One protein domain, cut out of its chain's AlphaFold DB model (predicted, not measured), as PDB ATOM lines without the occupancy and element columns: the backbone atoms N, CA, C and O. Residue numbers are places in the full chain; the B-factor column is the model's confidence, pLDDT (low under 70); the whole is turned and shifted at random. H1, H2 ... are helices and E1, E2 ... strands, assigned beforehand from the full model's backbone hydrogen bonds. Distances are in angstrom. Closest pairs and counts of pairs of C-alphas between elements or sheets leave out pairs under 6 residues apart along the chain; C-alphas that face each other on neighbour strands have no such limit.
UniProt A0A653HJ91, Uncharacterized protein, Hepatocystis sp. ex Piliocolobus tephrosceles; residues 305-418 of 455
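AT A GLANCE: This is residues 305 to 418 of the 455 residues of an uncharacterized protein of Hepatocystis sp. ex Piliocolobus tephrosceles (UniProt A0A653HJ91). H1 and H4 pack on opposite sides of the antiparallel strand ribbon E1 and E2; H2 and H3 make one far end. Printed are 114 residues, class mixed, with H1 E1 H2 H3 E2 H4 in order. It is compact, radius of gyration of the C-alphas 14.6 A, and spans 45 by 28 by 22 A.

HOW THE PARTS SIT: E1, residues 354 to 359, and E2, 393 to 398, are antiparallel; N 357 and O 395 are within hydrogen-bond range, 2.9 A. H1, 328 to 341, comes closest to E2 at C-alphas 334 and 396, 5.6 A; H4, 399 to 410, to E1 at C-alphas 399 and 354, 5.9 A. H2, 362 to 372, and H3, 376 to 384, stand at a steep tilt of 57 degrees. Every O i to N i+4 pair is within range, save in H1, 9 of 10.

IN THESE COORDINATES: H1 runs 19.7 A from C-alpha 328, (-8.505, 241.555, 14.150); H4 ends at C-alpha 410, (-19.872, 226.919, 33.773).

THE WHOLE: No printed residue is under pLDDT 70; the H1 to E1 link is long.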
ATOM      1  N   ASP A 305      -7.498 234.644  40.616       86.38
ATOM      2  CA  ASP A 305      -8.781 234.048  40.226       86.38
ATOM      3  C   ASP A 305      -8.903 234.100  38.701       86.38
ATOM      4  O   ASP A 305      -8.564 235.102  38.070       86.38
ATOM      5  N   ILE A 306      -9.327 232.993  38.099       88.62
ATOM      6  CA  ILE A 306      -9.437 232.864  36.646       88.62
ATOM      7  C   ILE A 306     -10.675 233.579  36.085       88.62
ATOM      8  O   ILE A 306     -10.700 233.923  34.902       88.62
ATOM      9  N   GLN A 307     -11.672 233.821  36.942       85.12
ATOM     10  CA  GLN A 307     -12.910 234.544  36.628       85.12
ATOM     11  C   GLN A 307     -12.753 236.078  36.699       85.12
ATOM     12  O   GLN A 307     -13.738 236.797  36.553       85.12
ATOM     13  N   MET A 308     -11.545 236.583  36.971       85.12
ATOM     14  CA  MET A 308     -11.266 238.004  37.205       85.12
ATOM     15  C   MET A 308     -10.003 238.464  36.447       85.12
ATOM     16  O   MET A 308      -9.198 237.622  36.032       85.12
ATOM     17  N   PRO A 309      -9.767 239.788  36.299       88.75
ATOM     18  CA  PRO A 309      -8.482 240.309  35.843       88.75
ATOM     19  C   PRO A 309      -7.343 239.790  36.732       88.75
ATOM     20  O   PRO A 309      -7.187 240.212  37.881       88.75
ATOM     21  N   GLY A 310      -6.547 238.860  36.203       89.25
ATOM     22  CA  GLY A 310      -5.453 238.249  36.952       89.25
ATOM     23  C   GLY A 310      -4.325 239.230  37.268       89.25
ATOM     24  O   GLY A 310      -4.271 240.354  36.770       89.25
ATOM     25  N   VAL A 311      -3.360 238.804  38.081       87.25
ATOM     26  CA  VAL A 311      -2.321 239.694  38.639       87.25
ATOM     27  C   VAL A 311      -1.349 240.274  37.594       87.25
ATOM     28  O   VAL A 311      -0.572 241.183  37.904       87.25
ATOM     29  N   TYR A 312      -1.393 239.777  36.352       90.12
ATOM     30  CA  TYR A 312      -0.657 240.307  35.201       90.12
ATOM     31  C   TYR A 312      -1.504 241.216  34.295       90.12
ATOM     32  O   TYR A 312      -0.938 241.872  33.416       90.12
ATOM     33  N   ALA A 313      -2.818 241.319  34.526       90.69
ATOM     34  CA  ALA A 313      -3.684 242.291  33.868       90.69
ATOM     35  C   ALA A 313      -3.182 243.724  34.108       90.69
ATOM     36  O   ALA A 313      -2.767 244.101  35.207       90.69
ATOM     37  N   ASN A 314      -3.241 244.552  33.068       88.56
ATOM     38  CA  ASN A 314      -2.900 245.967  33.152       88.56
ATOM     39  C   ASN A 314      -4.114 246.797  32.739       88.56
ATOM     40  O   ASN A 314      -4.345 247.011  31.553       88.56
ATOM     41  N   ILE A 315      -4.876 247.277  33.725       85.38
ATOM     42  CA  ILE A 315      -6.138 248.011  33.521       85.38
ATOM     43  C   ILE A 315      -5.951 249.240  32.611       85.38
ATOM     44  O   ILE A 315      -6.837 249.572  31.834       85.38
ATOM     45  N   LYS A 316      -4.765 249.869  32.627       88.06
ATOM     46  CA  LYS A 316      -4.422 251.009  31.752       88.06
ATOM     47  C   LYS A 316      -4.078 250.619  30.304       88.06
ATOM     48  O   LYS A 316      -3.732 251.495  29.518       88.06
ATOM     49  N   LYS A 317      -4.102 249.325  29.971       90.50
ATOM     50  CA  LYS A 317      -3.850 248.773  28.628       90.50
ATOM     51  C   LYS A 317      -4.948 247.825  28.135       90.50
ATOM     52  O   LYS A 317      -5.035 247.626  26.933       90.50
ATOM     53  N   GLY A 318      -5.762 247.246  29.022       91.31
ATOM     54  CA  GLY A 318      -6.915 246.431  28.630       91.31
ATOM     55  C   GLY A 318      -7.912 247.260  27.823       91.31
ATOM     56  O   GLY A 318      -8.402 248.280  28.321       91.31
ATOM     57  N   ILE A 319      -8.172 246.826  26.589       94.56
ATOM     58  CA  ILE A 319      -9.033 247.512  25.618       94.56
ATOM     59  C   ILE A 319     -10.465 247.483  26.154       94.56
ATOM     60  O   ILE A 319     -10.931 246.417  26.544       94.56
ATOM     61  N   VAL A 320     -11.147 248.628  26.217       93.44
ATOM     62  CA  VAL A 320     -12.562 248.681  26.634       93.44
ATOM     63  C   VAL A 320     -13.419 248.033  25.552       93.44
ATOM     64  O   VAL A 320     -13.218 248.321  24.373       93.44
ATOM     65  N   LYS A 321     -14.346 247.165  25.955       92.25
ATOM     66  CA  LYS A 321     -15.186 246.382  25.050       92.25
ATOM     67  C   LYS A 321     -16.596 246.234  25.621       92.25
ATOM     68  O   LYS A 321     -16.805 246.359  26.827       92.25
ATOM     69  N   ASP A 322     -17.546 245.987  24.738       88.50
ATOM     70  CA  ASP A 322     -18.875 245.474  25.050       88.50
ATOM     71  C   ASP A 322     -18.825 243.935  25.219       88.50
ATOM     72  O   ASP A 322     -17.786 243.380  25.571       88.50
ATOM     73  N   MET A 323     -19.936 243.232  24.963       87.31
ATOM     74  CA  MET A 323     -19.983 241.761  24.954       87.31
ATOM     75  C   MET A 323     -19.529 241.137  23.612       87.31
ATOM     76  O   MET A 323     -19.642 239.919  23.448       87.31
ATOM     77  N   SER A 324     -19.070 241.931  22.633       90.88
ATOM     78  CA  SER A 324     -18.711 241.442  21.293       90.88
ATOM     79  C   SER A 324     -17.273 240.912  21.214       90.88
ATOM     80  O   SER A 324     -16.363 241.384  21.892       90.88
ATOM     81  N   TYR A 325     -17.031 239.914  20.359       89.62
ATOM     82  CA  TYR A 325     -15.701 239.312  20.218       89.62
ATOM     83  C   TYR A 325     -14.628 240.311  19.737       89.62
ATOM     84  O   TYR A 325     -14.900 241.303  19.058       89.62
ATOM     85  N   ALA A 326     -13.372 240.021  20.088       92.44
ATOM     86  CA  ALA A 326     -12.221 240.817  19.678       92.44
ATOM     87  C   ALA A 326     -12.037 240.780  18.150       92.44
ATOM     88  O   ALA A 326     -11.808 239.725  17.557       92.44
ATOM     89  N   THR A 327     -12.089 241.949  17.519       94.56
ATOM     90  CA  THR A 327     -11.769 242.139  16.101       94.56
ATOM     91  C   THR A 327     -10.279 241.915  15.840       94.56
ATOM     92  O   THR A 327      -9.442 241.995  16.742       94.56
ATOM     93  N   ARG A 328      -9.908 241.718  14.570       92.88
ATOM     94  CA  ARG A 328      -8.505 241.555  14.150       92.88
ATOM     95  C   ARG A 328      -7.588 242.694  14.632       92.88
ATOM     96  O   ARG A 328      -6.504 242.418  15.137       92.88
ATOM     97  N   LYS A 329      -8.050 243.950  14.562       94.38
ATOM     98  CA  LYS A 329      -7.301 245.130  15.040       94.38
ATOM     99  C   LYS A 329      -7.093 245.107  16.561       94.38
ATOM    100  O   LYS A 329      -6.017 245.451  17.043       94.38
ATOM    101  N   GLU A 330      -8.097 244.674  17.324       95.19
ATOM    102  CA  GLU A 330      -7.989 244.524  18.781       95.19
ATOM    103  C   GLU A 330      -7.057 243.361  19.148       95.19
ATOM    104  O   GLU A 330      -6.218 243.510  20.034       95.19
ATOM    105  N   LEU A 331      -7.110 242.234  18.428       94.25
ATOM    106  CA  LEU A 331      -6.165 241.121  18.596       94.25
ATOM    107  C   LEU A 331      -4.715 241.547  18.311       94.25
ATOM    108  O   LEU A 331      -3.812 241.186  19.064       94.25
ATOM    109  N   GLU A 332      -4.471 242.362  17.286       93.44
ATOM    110  CA  GLU A 332      -3.138 242.908  16.993       93.44
ATOM    111  C   GLU A 332      -2.628 243.827  18.127       93.44
ATOM    112  O   GLU A 332      -1.473 243.705  18.543       93.44
ATOM    113  N   GLN A 333      -3.490 244.647  18.740       94.50
ATOM    114  CA  GLN A 333      -3.142 245.419  19.946       94.50
ATOM    115  C   GLN A 333      -2.886 244.521  21.175       94.50
ATOM    116  O   GLN A 333      -1.920 244.725  21.920       94.50
ATOM    117  N   LEU A 334      -3.711 243.489  21.381       94.94
ATOM    118  CA  LEU A 334      -3.559 242.517  22.470       94.94
ATOM    119  C   LEU A 334      -2.279 241.680  22.329       94.94
ATOM    120  O   LEU A 334      -1.700 241.297  23.347       94.94
ATOM    121  N   ARG A 335      -1.785 241.454  21.105       94.50
ATOM    122  CA  ARG A 335      -0.495 240.796  20.843       94.50
ATOM    123  C   ARG A 335       0.679 241.609  21.396       94.50
ATOM    124  O   ARG A 335       1.546 241.035  22.056       94.50
ATOM    125  N   GLU A 336       0.684 242.930  21.220       92.56
ATOM    126  CA  GLU A 336       1.715 243.802  21.812       92.56
ATOM    127  C   GLU A 336       1.614 243.880  23.342       92.56
ATOM    128  O   GLU A 336       2.632 243.911  24.040       92.56
ATOM    129  N   ILE A 337       0.398 243.823  23.894       92.38
ATOM    130  CA  ILE A 337       0.197 243.694  25.345       92.38
ATOM    131  C   ILE A 337       0.748 242.341  25.834       92.38
ATOM    132  O   ILE A 337       1.507 242.313  26.803       92.38
ATOM    133  N   SER A 338       0.460 241.242  25.127       92.25
ATOM    134  CA  SER A 338       0.936 239.883  25.438       92.25
ATOM    135  C   SER A 338       2.467 239.786  25.432       92.25
ATOM    136  O   SER A 338       3.049 239.215  26.357       92.25
ATOM    137  N   LYS A 339       3.147 240.433  24.473       90.69
ATOM    138  CA  LYS A 339       4.619 240.556  24.460       90.69
ATOM    139  C   LYS A 339       5.173 241.247  25.717       90.69
ATOM    140  O   LYS A 339       6.267 240.912  26.169       90.69
ATOM    141  N   GLU A 340       4.446 242.204  26.304       87.81
ATOM    142  CA  GLU A 340       4.899 242.940  27.492       87.81
ATOM    143  C   GLU A 340       4.536 242.259  28.825       87.81
ATOM    144  O   GLU A 340       5.375 242.208  29.733       87.81
ATOM    145  N   THR A 341       3.296 241.787  28.984       87.75
ATOM    146  CA  THR A 341       2.767 241.262  30.261       87.75
ATOM    147  C   THR A 341       2.654 239.744  30.308       87.75
ATOM    148  O   THR A 341       2.611 239.180  31.402       87.75
ATOM    149  N   GLY A 342       2.631 239.075  29.154       91.94
ATOM    150  CA  GLY A 342       2.082 237.729  29.021       91.94
ATOM    151  C   GLY A 342       0.563 237.694  29.228       91.94
ATOM    152  O   GLY A 342      -0.089 238.738  29.347       91.94
ATOM    153  N   CYS A 343       0.024 236.477  29.311       93.69
ATOM    154  CA  CYS A 343      -1.358 236.191  29.685       93.69
ATOM    155  C   CYS A 343      -1.738 236.895  30.999       93.69
ATOM    156  O   CYS A 343      -1.034 236.762  32.000       93.69
ATOM    157  N   HIS A 344      -2.883 237.581  31.022       93.19
ATOM    158  CA  HIS A 344      -3.334 238.350  32.193       93.19
ATOM    159  C   HIS A 344      -3.522 237.497  33.459       93.19
ATOM    160  O   HIS A 344      -3.227 237.954  34.565       93.19
ATOM    161  N   THR A 345      -3.936 236.236  33.288       92.44
ATOM    162  CA  THR A 345      -4.136 235.279  34.378       92.44
ATOM    163  C   THR A 345      -2.813 234.770  34.950       92.44
ATOM    164  O   THR A 345      -2.573 234.964  36.139       92.44
ATOM    165  N   CYS A 346      -1.974 234.111  34.138       91.12
ATOM    166  CA  CYS A 346      -0.810 233.326  34.596       91.12
ATOM    167  C   CYS A 346       0.569 233.957  34.306       91.12
ATOM    168  O   CYS A 346       1.605 233.434  34.727       91.12
ATOM    169  N   GLY A 347       0.605 235.051  33.543       90.38
ATOM    170  CA  GLY A 347       1.836 235.738  33.154       90.38
ATOM    171  C   GLY A 347       2.709 234.996  32.138       90.38
ATOM    172  O   GLY A 347       3.809 235.473  31.861       90.38
ATOM    173  N   ALA A 348       2.267 233.864  31.577       90.06
ATOM    174  CA  ALA A 348       2.999 233.143  30.530       90.06
ATOM    175  C   ALA A 348       3.084 233.968  29.234       90.06
ATOM    176  O   ALA A 348       2.129 234.659  28.879       90.06
ATOM    177  N   ALA A 349       4.207 233.901  28.517       87.88
ATOM    178  CA  ALA A 349       4.334 234.533  27.205       87.88
ATOM    179  C   ALA A 349       3.565 233.712  26.158       87.88
ATOM    180  O   ALA A 349       3.869 232.544  25.941       87.88
ATOM    181  N   CYS A 350       2.559 234.323  25.535       86.62
ATOM    182  CA  CYS A 350       1.680 233.686  24.556       86.62
ATOM    183  C   CYS A 350       1.293 234.713  23.477       86.62
ATOM    184  O   CYS A 350       0.141 235.111  23.357       86.62
ATOM    185  N   SER A 351       2.267 235.258  22.743       80.62
ATOM    186  CA  SER A 351       2.018 236.279  21.702       80.62
ATOM    187  C   SER A 351       1.443 235.712  20.397       80.62
ATOM    188  O   SER A 351       1.013 236.476  19.530       80.62
ATOM    189  N   HIS A 352       1.429 234.386  20.265       79.94
ATOM    190  CA  HIS A 352       0.921 233.655  19.107       79.94
ATOM    191  C   HIS A 352      -0.380 232.946  19.504       79.94
ATOM    192  O   HIS A 352      -1.440 233.341  19.026       79.94
ATOM    193  N   ASP A 353      -0.320 232.059  20.502       87.38
ATOM    194  CA  ASP A 353      -1.470 231.273  20.980       87.38
ATOM    195  C   ASP A 353      -2.214 231.957  22.142       87.38
ATOM    196  O   ASP A 353      -2.115 231.564  23.314       87.38
ATOM    197  N   PHE A 354      -2.957 233.020  21.829       92.06
ATOM    198  CA  PHE A 354      -3.848 233.679  22.784       92.06
ATOM    199  C   PHE A 354      -5.197 234.058  22.178       92.06
ATOM    200  O   PHE A 354      -5.341 234.261  20.976       92.06
ATOM    201  N   ILE A 355      -6.170 234.209  23.070       93.44
ATOM    202  CA  ILE A 355      -7.525 234.678  22.806       93.44
ATOM    203  C   ILE A 355      -7.678 236.055  23.471       93.44
ATOM    204  O   ILE A 355      -7.076 236.318  24.519       93.44
ATOM    205  N   GLY A 356      -8.466 236.943  22.860       93.81
ATOM    206  CA  GLY A 356      -8.939 238.165  23.511       93.81
ATOM    207  C   GLY A 356     -10.041 237.829  24.512       93.81
ATOM    208  O   GLY A 356     -11.202 237.711  24.134       93.81
ATOM    209  N   ASP A 357      -9.660 237.633  25.771       93.69
ATOM    210  CA  ASP A 357     -10.566 237.249  26.854       93.69
ATOM    211  C   ASP A 357     -11.258 238.468  27.473       93.69
ATOM    212  O   ASP A 357     -10.620 239.502  27.691       93.69
ATOM    213  N   HIS A 358     -12.545 238.326  27.790       94.19
ATOM    214  CA  HIS A 358     -13.357 239.371  28.403       94.19
ATOM    215  C   HIS A 358     -13.242 239.325  29.924       94.19
ATOM    216  O   HIS A 358     -13.467 238.290  30.548       94.19
ATOM    217  N   GLN A 359     -12.951 240.471  30.532       91.50
ATOM    218  CA  GLN A 359     -12.896 240.611  31.981       91.50
ATOM    219  C   GLN A 359     -13.737 241.802  32.462       91.50
ATOM    220  O   GLN A 359     -13.420 242.929  32.072       91.50
ATOM    221  N   PRO A 360     -14.757 241.585  33.321       88.25
ATOM    222  CA  PRO A 360     -15.267 240.277  33.766       88.25
ATOM    223  C   PRO A 360     -15.830 239.427  32.601       88.25
ATOM    224  O   PRO A 360     -16.199 239.995  31.568       88.25
ATOM    225  N   PRO A 361     -15.909 238.086  32.728       90.38
ATOM    226  CA  PRO A 361     -16.450 237.215  31.682       90.38
ATOM    227  C   PRO A 361     -17.905 237.545  31.323       90.38
ATOM    228  O   PRO A 361     -18.703 237.890  32.194       90.38
ATOM    229  N   VAL A 362     -18.284 237.374  30.049       91.00
ATOM    230  CA  VAL A 362     -19.630 237.722  29.536       91.00
ATOM    231  C   VAL A 362     -20.759 237.052  30.331       91.00
ATOM    232  O   VAL A 362     -21.765 237.692  30.619       91.00
ATOM    233  N   GLN A 363     -20.592 235.792  30.754       89.12
ATOM    234  CA  GLN A 363     -21.601 235.127  31.584       89.12
ATOM    235  C   GLN A 363     -21.731 235.781  32.967       89.12
ATOM    236  O   GLN A 363     -22.841 235.988  33.433       89.12
ATOM    237  N   THR A 364     -20.622 236.180  33.596       85.88
ATOM    238  CA  THR A 364     -20.631 236.891  34.886       85.88
ATOM    239  C   THR A 364     -21.348 238.239  34.784       85.88
ATOM    240  O   THR A 364     -22.036 238.631  35.719       85.88
ATOM    241  N   VAL A 365     -21.243 238.926  33.639       89.19
ATOM    242  CA  VAL A 365     -21.995 240.163  33.356       89.19
ATOM    243  C   VAL A 365     -23.497 239.886  33.218       89.19
ATOM    244  O   VAL A 365     -24.299 240.619  33.795       89.19
ATOM    245  N   LYS A 366     -23.889 238.813  32.518       90.69
ATOM    246  CA  LYS A 366     -25.298 238.395  32.385       90.69
ATOM    247  C   LYS A 366     -25.915 238.013  33.734       90.69
ATOM    248  O   LYS A 366     -26.927 238.601  34.107       90.69
ATOM    249  N   ASP A 367     -25.261 237.123  34.487       88.00
ATOM    250  CA  ASP A 367     -25.660 236.720  35.845       88.00
ATOM    251  C   ASP A 367     -25.847 237.944  36.771       88.00
ATOM    252  O   ASP A 367     -26.771 237.978  37.584       88.00
ATOM    253  N   LEU A 368     -24.991 238.971  36.647       86.75
ATOM    254  CA  LEU A 368     -25.074 240.194  37.453       86.75
ATOM    255  C   LEU A 368     -26.268 241.083  37.062       86.75
ATOM    256  O   LEU A 368     -26.965 241.588  37.942       86.75
ATOM    257  N   ILE A 369     -26.518 241.268  35.761       90.38
ATOM    258  CA  ILE A 369     -27.673 242.032  35.257       90.38
ATOM    259  C   ILE A 369     -28.981 241.357  35.691       90.38
ATOM    260  O   ILE A 369     -29.883 242.030  36.189       90.38
ATOM    261  N   GLU A 370     -29.061 240.032  35.560       92.19
ATOM    262  CA  GLU A 370     -30.215 239.232  35.974       92.19
ATOM    263  C   GLU A 370     -30.458 239.324  37.488       92.19
ATOM    264  O   GLU A 370     -31.556 239.679  37.914       92.19
ATOM    265  N   TYR A 371     -29.421 239.126  38.314       89.31
ATOM    266  CA  TYR A 371     -29.533 239.199  39.778       89.31
ATOM    267  C   TYR A 371     -30.047 240.555  40.298       89.31
ATOM    268  O   TYR A 371     -30.726 240.599  41.332       89.31
ATOM    269  N   TYR A 372     -29.706 241.655  39.616       91.62
ATOM    270  CA  TYR A 372     -30.079 243.017  40.013       91.62
ATOM    271  C   TYR A 372     -31.355 243.557  39.352       91.62
ATOM    272  O   TYR A 372     -31.850 244.587  39.817       91.62
ATOM    273  N   LYS A 373     -31.897 242.878  38.330       92.12
ATOM    274  CA  LYS A 373     -33.058 243.299  37.519       92.12
ATOM    275  C   LYS A 373     -34.202 243.881  38.359       92.12
ATOM    276  O   LYS A 373     -34.621 245.018  38.142       92.12
ATOM    277  N   ASP A 374     -34.628 243.131  39.371       92.69
ATOM    278  CA  ASP A 374     -35.777 243.477  40.216       92.69
ATOM    279  C   ASP A 374     -35.358 244.140  41.548       92.69
ATOM    280  O   ASP A 374     -36.183 244.652  42.303       92.69
ATOM    281  N   LYS A 375     -34.050 244.218  41.834       94.00
ATOM    282  CA  LYS A 375     -33.481 244.680  43.118       94.00
ATOM    283  C   LYS A 375     -33.002 246.132  43.059       94.00
ATOM    284  O   LYS A 375     -31.873 246.442  43.446       94.00
ATOM    285  N   LYS A 376     -33.865 247.037  42.588       90.81
ATOM    286  CA  LYS A 376     -33.537 248.451  42.289       90.81
ATOM    287  C   LYS A 376     -32.833 249.195  43.440       90.81
ATOM    288  O   LYS A 376     -31.850 249.892  43.194       90.81
ATOM    289  N   VAL A 377     -33.268 249.001  44.689       90.94
ATOM    290  CA  VAL A 377     -32.643 249.617  45.882       90.94
ATOM    291  C   VAL A 377     -31.229 249.073  46.126       90.94
ATOM    292  O   VAL A 377     -30.289 249.841  46.324       90.94
ATOM    293  N   LEU A 378     -31.039 247.753  46.038       89.19
ATOM    294  CA  LEU A 378     -29.720 247.131  46.192       89.19
ATOM    295  C   LEU A 378     -28.772 247.542  45.052       89.19
ATOM    296  O   LEU A 378     -27.583 247.745  45.286       89.19
ATOM    297  N   LEU A 379     -29.296 247.709  43.832       90.06
ATOM    298  CA  LEU A 379     -28.548 248.208  42.674       90.06
ATOM    299  C   LEU A 379     -28.083 249.660  42.865       90.06
ATOM    300  O   LEU A 379     -26.963 249.992  42.479       90.06
ATOM    301  N   PHE A 380     -28.908 250.520  43.473       90.06
ATOM    302  CA  PHE A 380     -28.523 251.894  43.813       90.06
ATOM    303  C   PHE A 380     -27.309 251.913  44.757       90.06
ATOM    304  O   PHE A 380     -26.286 252.515  44.422       90.06
ATOM    305  N   PHE A 381     -27.362 251.173  45.870       91.44
ATOM    306  CA  PHE A 381     -26.223 251.070  46.790       91.44
ATOM    307  C   PHE A 381     -25.000 250.400  46.142       91.44
ATOM    308  O   PHE A 381     -23.878 250.879  46.307       91.44
ATOM    309  N   ALA A 382     -25.187 249.348  45.340       86.06
ATOM    310  CA  ALA A 382     -24.084 248.681  44.644       86.06
ATOM    311  C   ALA A 382     -23.379 249.598  43.626       86.06
ATOM    312  O   ALA A 382     -22.157 249.512  43.472       86.06
ATOM    313  N   LYS A 383     -24.108 250.515  42.972       87.25
ATOM    314  CA  LYS A 383     -23.523 251.578  42.136       87.25
ATOM    315  C   LYS A 383     -22.803 252.635  42.979       87.25
ATOM    316  O   LYS A 383     -21.664 252.974  42.665       87.25
ATOM    317  N   LEU A 384     -23.424 253.108  44.066       88.19
ATOM    318  CA  LEU A 384     -22.854 254.116  44.974       88.19
ATOM    319  C   LEU A 384     -21.496 253.672  45.548       88.19
ATOM    320  O   LEU A 384     -20.524 254.424  45.498       88.19
ATOM    321  N   PHE A 385     -21.401 252.422  46.008       84.00
ATOM    322  CA  PHE A 385     -20.164 251.831  46.530       84.00
ATOM    323  C   PHE A 385     -19.211 251.287  45.446       84.00
ATOM    324  O   PHE A 385     -18.171 250.722  45.782       84.00
ATOM    325  N   ARG A 386     -19.527 251.460  44.150       79.19
ATOM    326  CA  ARG A 386     -18.744 250.956  42.997       79.19
ATOM    327  C   ARG A 386     -18.486 249.439  43.026       79.19
ATOM    328  O   ARG A 386     -17.449 248.969  42.569       79.19
ATOM    329  N   ILE A 387     -19.445 248.687  43.562       77.94
ATOM    330  CA  ILE A 387     -19.465 247.215  43.585       77.94
ATOM    331  C   ILE A 387     -20.081 246.677  42.281       77.94
ATOM    332  O   ILE A 387     -19.684 245.622  41.793       77.94
ATOM    333  N   TYR A 388     -21.026 247.417  41.693       78.31
ATOM    334  CA  TYR A 388     -21.624 247.110  40.395       78.31
ATOM    335  C   TYR A 388     -20.780 247.700  39.256       78.31
ATOM    336  O   TYR A 388     -20.852 248.901  38.990       78.31
ATOM    337  N   ASP A 389     -20.002 246.855  38.577       76.62
ATOM    338  CA  ASP A 389     -19.236 247.219  37.382       76.62
ATOM    339  C   ASP A 389     -19.551 246.261  36.218       76.62
ATOM    340  O   ASP A 389     -19.407 245.046  36.343       76.62
ATOM    341  N   LEU A 390     -19.985 246.824  35.086       84.00
ATOM    342  CA  LEU A 390     -20.248 246.105  33.831       84.00
ATOM    343  C   LEU A 390     -19.161 246.358  32.770       84.00
ATOM    344  O   LEU A 390     -19.267 245.830  31.664       84.00
ATOM    345  N   ASN A 391     -18.153 247.192  33.051       86.69
ATOM    346  CA  ASN A 391     -17.174 247.633  32.056       86.69
ATOM    347  C   ASN A 391     -16.219 246.494  31.674       86.69
ATOM    348  O   ASN A 391     -15.163 246.311  32.289       86.69
ATOM    349  N   GLN A 392     -16.566 245.749  30.627       91.44
ATOM    350  CA  GLN A 392     -15.710 244.689  30.122       91.44
ATOM    351  C   GLN A 392     -14.450 245.251  29.461       91.44
ATOM    352  O   GLN A 392     -14.432 246.311  28.822       91.44
ATOM    353  N   ARG A 393     -13.350 244.522  29.640       94.62
ATOM    354  CA  ARG A 393     -12.076 244.795  28.981       94.62
ATOM    355  C   ARG A 393     -11.498 243.528  28.389       94.62
ATOM    356  O   ARG A 393     -11.479 242.491  29.053       94.62
ATOM    357  N   LEU A 394     -10.967 243.644  27.177       95.81
ATOM    358  CA  LEU A 394     -10.200 242.583  26.543       95.81
ATOM    359  C   LEU A 394      -8.780 242.533  27.115       95.81
ATOM    360  O   LEU A 394      -8.091 243.557  27.217       95.81
ATOM    361  N   TYR A 395      -8.321 241.321  27.414       95.81
ATOM    362  CA  TYR A 395      -6.941 241.030  27.792       95.81
ATOM    363  C   TYR A 395      -6.419 239.788  27.055       95.81
ATOM    364  O   TYR A 395      -7.195 238.882  26.756       95.81
ATOM    365  N   PRO A 396      -5.103 239.686  26.786       95.62
ATOM    366  CA  PRO A 396      -4.545 238.478  26.196       95.62
ATOM    367  C   PRO A 396      -4.590 237.327  27.207       95.62
ATOM    368  O   PRO A 396      -4.091 237.451  28.333       95.62
ATOM    369  N   GLN A 397      -5.157 236.191  26.808       95.50
ATOM    370  CA  GLN A 397      -5.215 234.979  27.622       95.50
ATOM    371  C   GLN A 397      -4.801 233.753  26.804       95.50
ATOM    372  O   GLN A 397      -5.286 233.557  25.697       95.50
ATOM    373  N   CYS A 398      -3.908 232.913  27.336       94.62
ATOM    374  CA  CYS A 398      -3.521 231.680  26.649       94.62
ATOM    375  C   CYS A 398      -4.663 230.651  26.671       94.62
ATOM    376  O   CYS A 398      -5.427 230.583  27.640       94.62
ATOM    377  N   SER A 399      -4.739 229.802  25.645       93.50
ATOM    378  CA  SER A 399      -5.833 228.835  25.450       93.50
ATOM    379  C   SER A 399      -6.065 227.929  26.667       93.50
ATOM    380  O   SER A 399      -7.208 227.682  27.046       93.50
ATOM    381  N   ARG A 400      -4.993 227.522  27.364       92.75
ATOM    382  CA  ARG A 400      -5.069 226.751  28.620       92.75
ATOM    383  C   ARG A 400      -5.776 227.511  29.750       92.75
ATOM    384  O   ARG A 400      -6.530 226.906  30.505       92.75
ATOM    385  N   CYS A 401      -5.531 228.814  29.902       93.75
ATOM    386  CA  CYS A 401      -6.255 229.620  30.888       93.75
ATOM    387  C   CYS A 401      -7.710 229.834  30.459       93.75
ATOM    388  O   CYS A 401      -8.587 229.727  31.308       93.75
ATOM    389  N   SER A 402      -7.979 230.022  29.165       93.69
ATOM    390  CA  SER A 402      -9.349 230.170  28.655       93.69
ATOM    391  C   SER A 402     -10.200 228.918  28.897       93.69
ATOM    392  O   SER A 402     -11.228 229.002  29.560       93.69
ATOM    393  N   GLN A 403      -9.716 227.727  28.531       93.69
ATOM    394  CA  GLN A 403     -10.394 226.450  28.817       93.69
ATOM    395  C   GLN A 403     -10.694 226.261  30.318       93.69
ATOM    396  O   GLN A 403     -11.792 225.849  30.705       93.69
ATOM    397  N   LEU A 404      -9.723 226.587  31.181       94.12
ATOM    398  CA  LEU A 404      -9.887 226.512  32.634       94.12
ATOM    399  C   LEU A 404     -10.870 227.564  33.172       94.12
ATOM    400  O   LEU A 404     -11.562 227.281  34.153       94.12
ATOM    401  N   GLN A 405     -10.970 228.733  32.533       93.19
ATOM    402  CA  GLN A 405     -11.985 229.738  32.831       93.19
ATOM    403  C   GLN A 405     -13.375 229.245  32.430       93.19
ATOM    404  O   GLN A 405     -14.272 229.246  33.268       93.19
ATOM    405  N   SER A 406     -13.563 228.760  31.198       90.81
ATOM    406  CA  SER A 406     -14.860 228.262  30.718       90.81
ATOM    407  C   SER A 406     -15.381 227.110  31.583       90.81
ATOM    408  O   SER A 406     -16.580 227.014  31.837       90.81
ATOM    409  N   ALA A 407     -14.499 226.239  32.084       92.56
ATOM    410  CA  ALA A 407     -14.859 225.234  33.085       92.56
ATOM    411  C   ALA A 407     -15.248 225.867  34.438       92.56
ATOM    412  O   ALA A 407     -16.299 225.546  34.986       92.56
ATOM    413  N   SER A 408     -14.436 226.794  34.957       90.44
ATOM    414  CA  SER A 408     -14.685 227.484  36.233       90.44
ATOM    415  C   SER A 408     -16.010 228.261  36.248       90.44
ATOM    416  O   SER A 408     -16.756 228.166  37.222       90.44
ATOM    417  N   VAL A 409     -16.318 228.984  35.167       89.06
ATOM    418  CA  VAL A 409     -17.547 229.773  34.993       89.06
ATOM    419  C   VAL A 409     -18.766 228.858  34.857       89.06
ATOM    420  O   VAL A 409     -19.704 229.005  35.635       89.06
ATOM    421  N   ARG A 410     -18.742 227.860  33.954       89.31
ATOM    422  CA  ARG A 410     -19.872 226.919  33.773       89.31
ATOM    423  C   ARG A 410     -20.216 226.160  35.054       89.31
ATOM    424  O   ARG A 410     -21.384 226.013  35.380       89.31
ATOM    425  N   CYS A 411     -19.210 225.712  35.805       88.75
ATOM    426  CA  CYS A 411     -19.422 225.004  37.068       88.75
ATOM    427  C   CYS A 411     -19.679 225.932  38.271       88.75
ATOM    428  O   CYS A 411     -19.765 225.425  39.387       88.75
ATOM    429  N   LYS A 412     -19.706 227.264  38.079       83.19
ATOM    430  CA  LYS A 412     -19.755 228.305  39.130       83.19
ATOM    431  C   LYS A 412     -18.767 228.068  40.293       83.19
ATOM    432  O   LYS A 412     -19.029 228.415  41.441       83.19
ATOM    433  N   LYS A 413     -17.595 227.486  39.995       83.88
ATOM    434  CA  LYS A 413     -16.543 227.118  40.962       83.88
ATOM    435  C   LYS A 413     -15.291 227.963  40.737       83.88
ATOM    436  O   LYS A 413     -14.622 227.807  39.713       83.88
ATOM    437  N   ARG A 414     -14.945 228.814  41.711       81.81
ATOM    438  CA  ARG A 414     -13.689 229.593  41.752       81.81
ATOM    439  C   ARG A 414     -12.484 228.690  41.484       81.81
ATOM    440  O   ARG A 414     -12.348 227.635  42.104       81.81
ATOM    441  N   LYS A 415     -11.581 229.117  40.597       86.75
ATOM    442  CA  LYS A 415     -10.336 228.394  40.306       86.75
ATOM    443  C   LYS A 415      -9.150 229.347  40.316       86.75
ATOM    444  O   LYS A 415      -9.066 230.268  39.509       86.75
ATOM    445  N   LEU A 416      -8.235 229.095  41.244       87.38
ATOM    446  CA  LEU A 416      -7.054 229.915  41.481       87.38
ATOM    447  C   LEU A 416      -5.852 229.370  40.697       87.38
ATOM    448  O   LEU A 416      -5.615 228.161  40.664       87.38
ATOM    449  N   ILE A 417      -5.098 230.268  40.067       88.94
ATOM    450  CA  ILE A 417      -3.878 229.973  39.305       88.94
ATOM    451  C   ILE A 417      -2.680 230.574  40.034       88.94
ATOM    452  O   ILE A 417      -2.688 231.757  40.363       88.94
ATOM    453  N   THR A 418      -1.650 229.762  40.269       87.94
ATOM    454  CA  THR A 418      -0.397 230.161  40.925       87.94
ATOM    455  C   THR A 418       0.709 230.447  39.904       87.94
ATOM    456  O   THR A 418       0.747 229.865  38.820       87.94
TER     457      THR A 418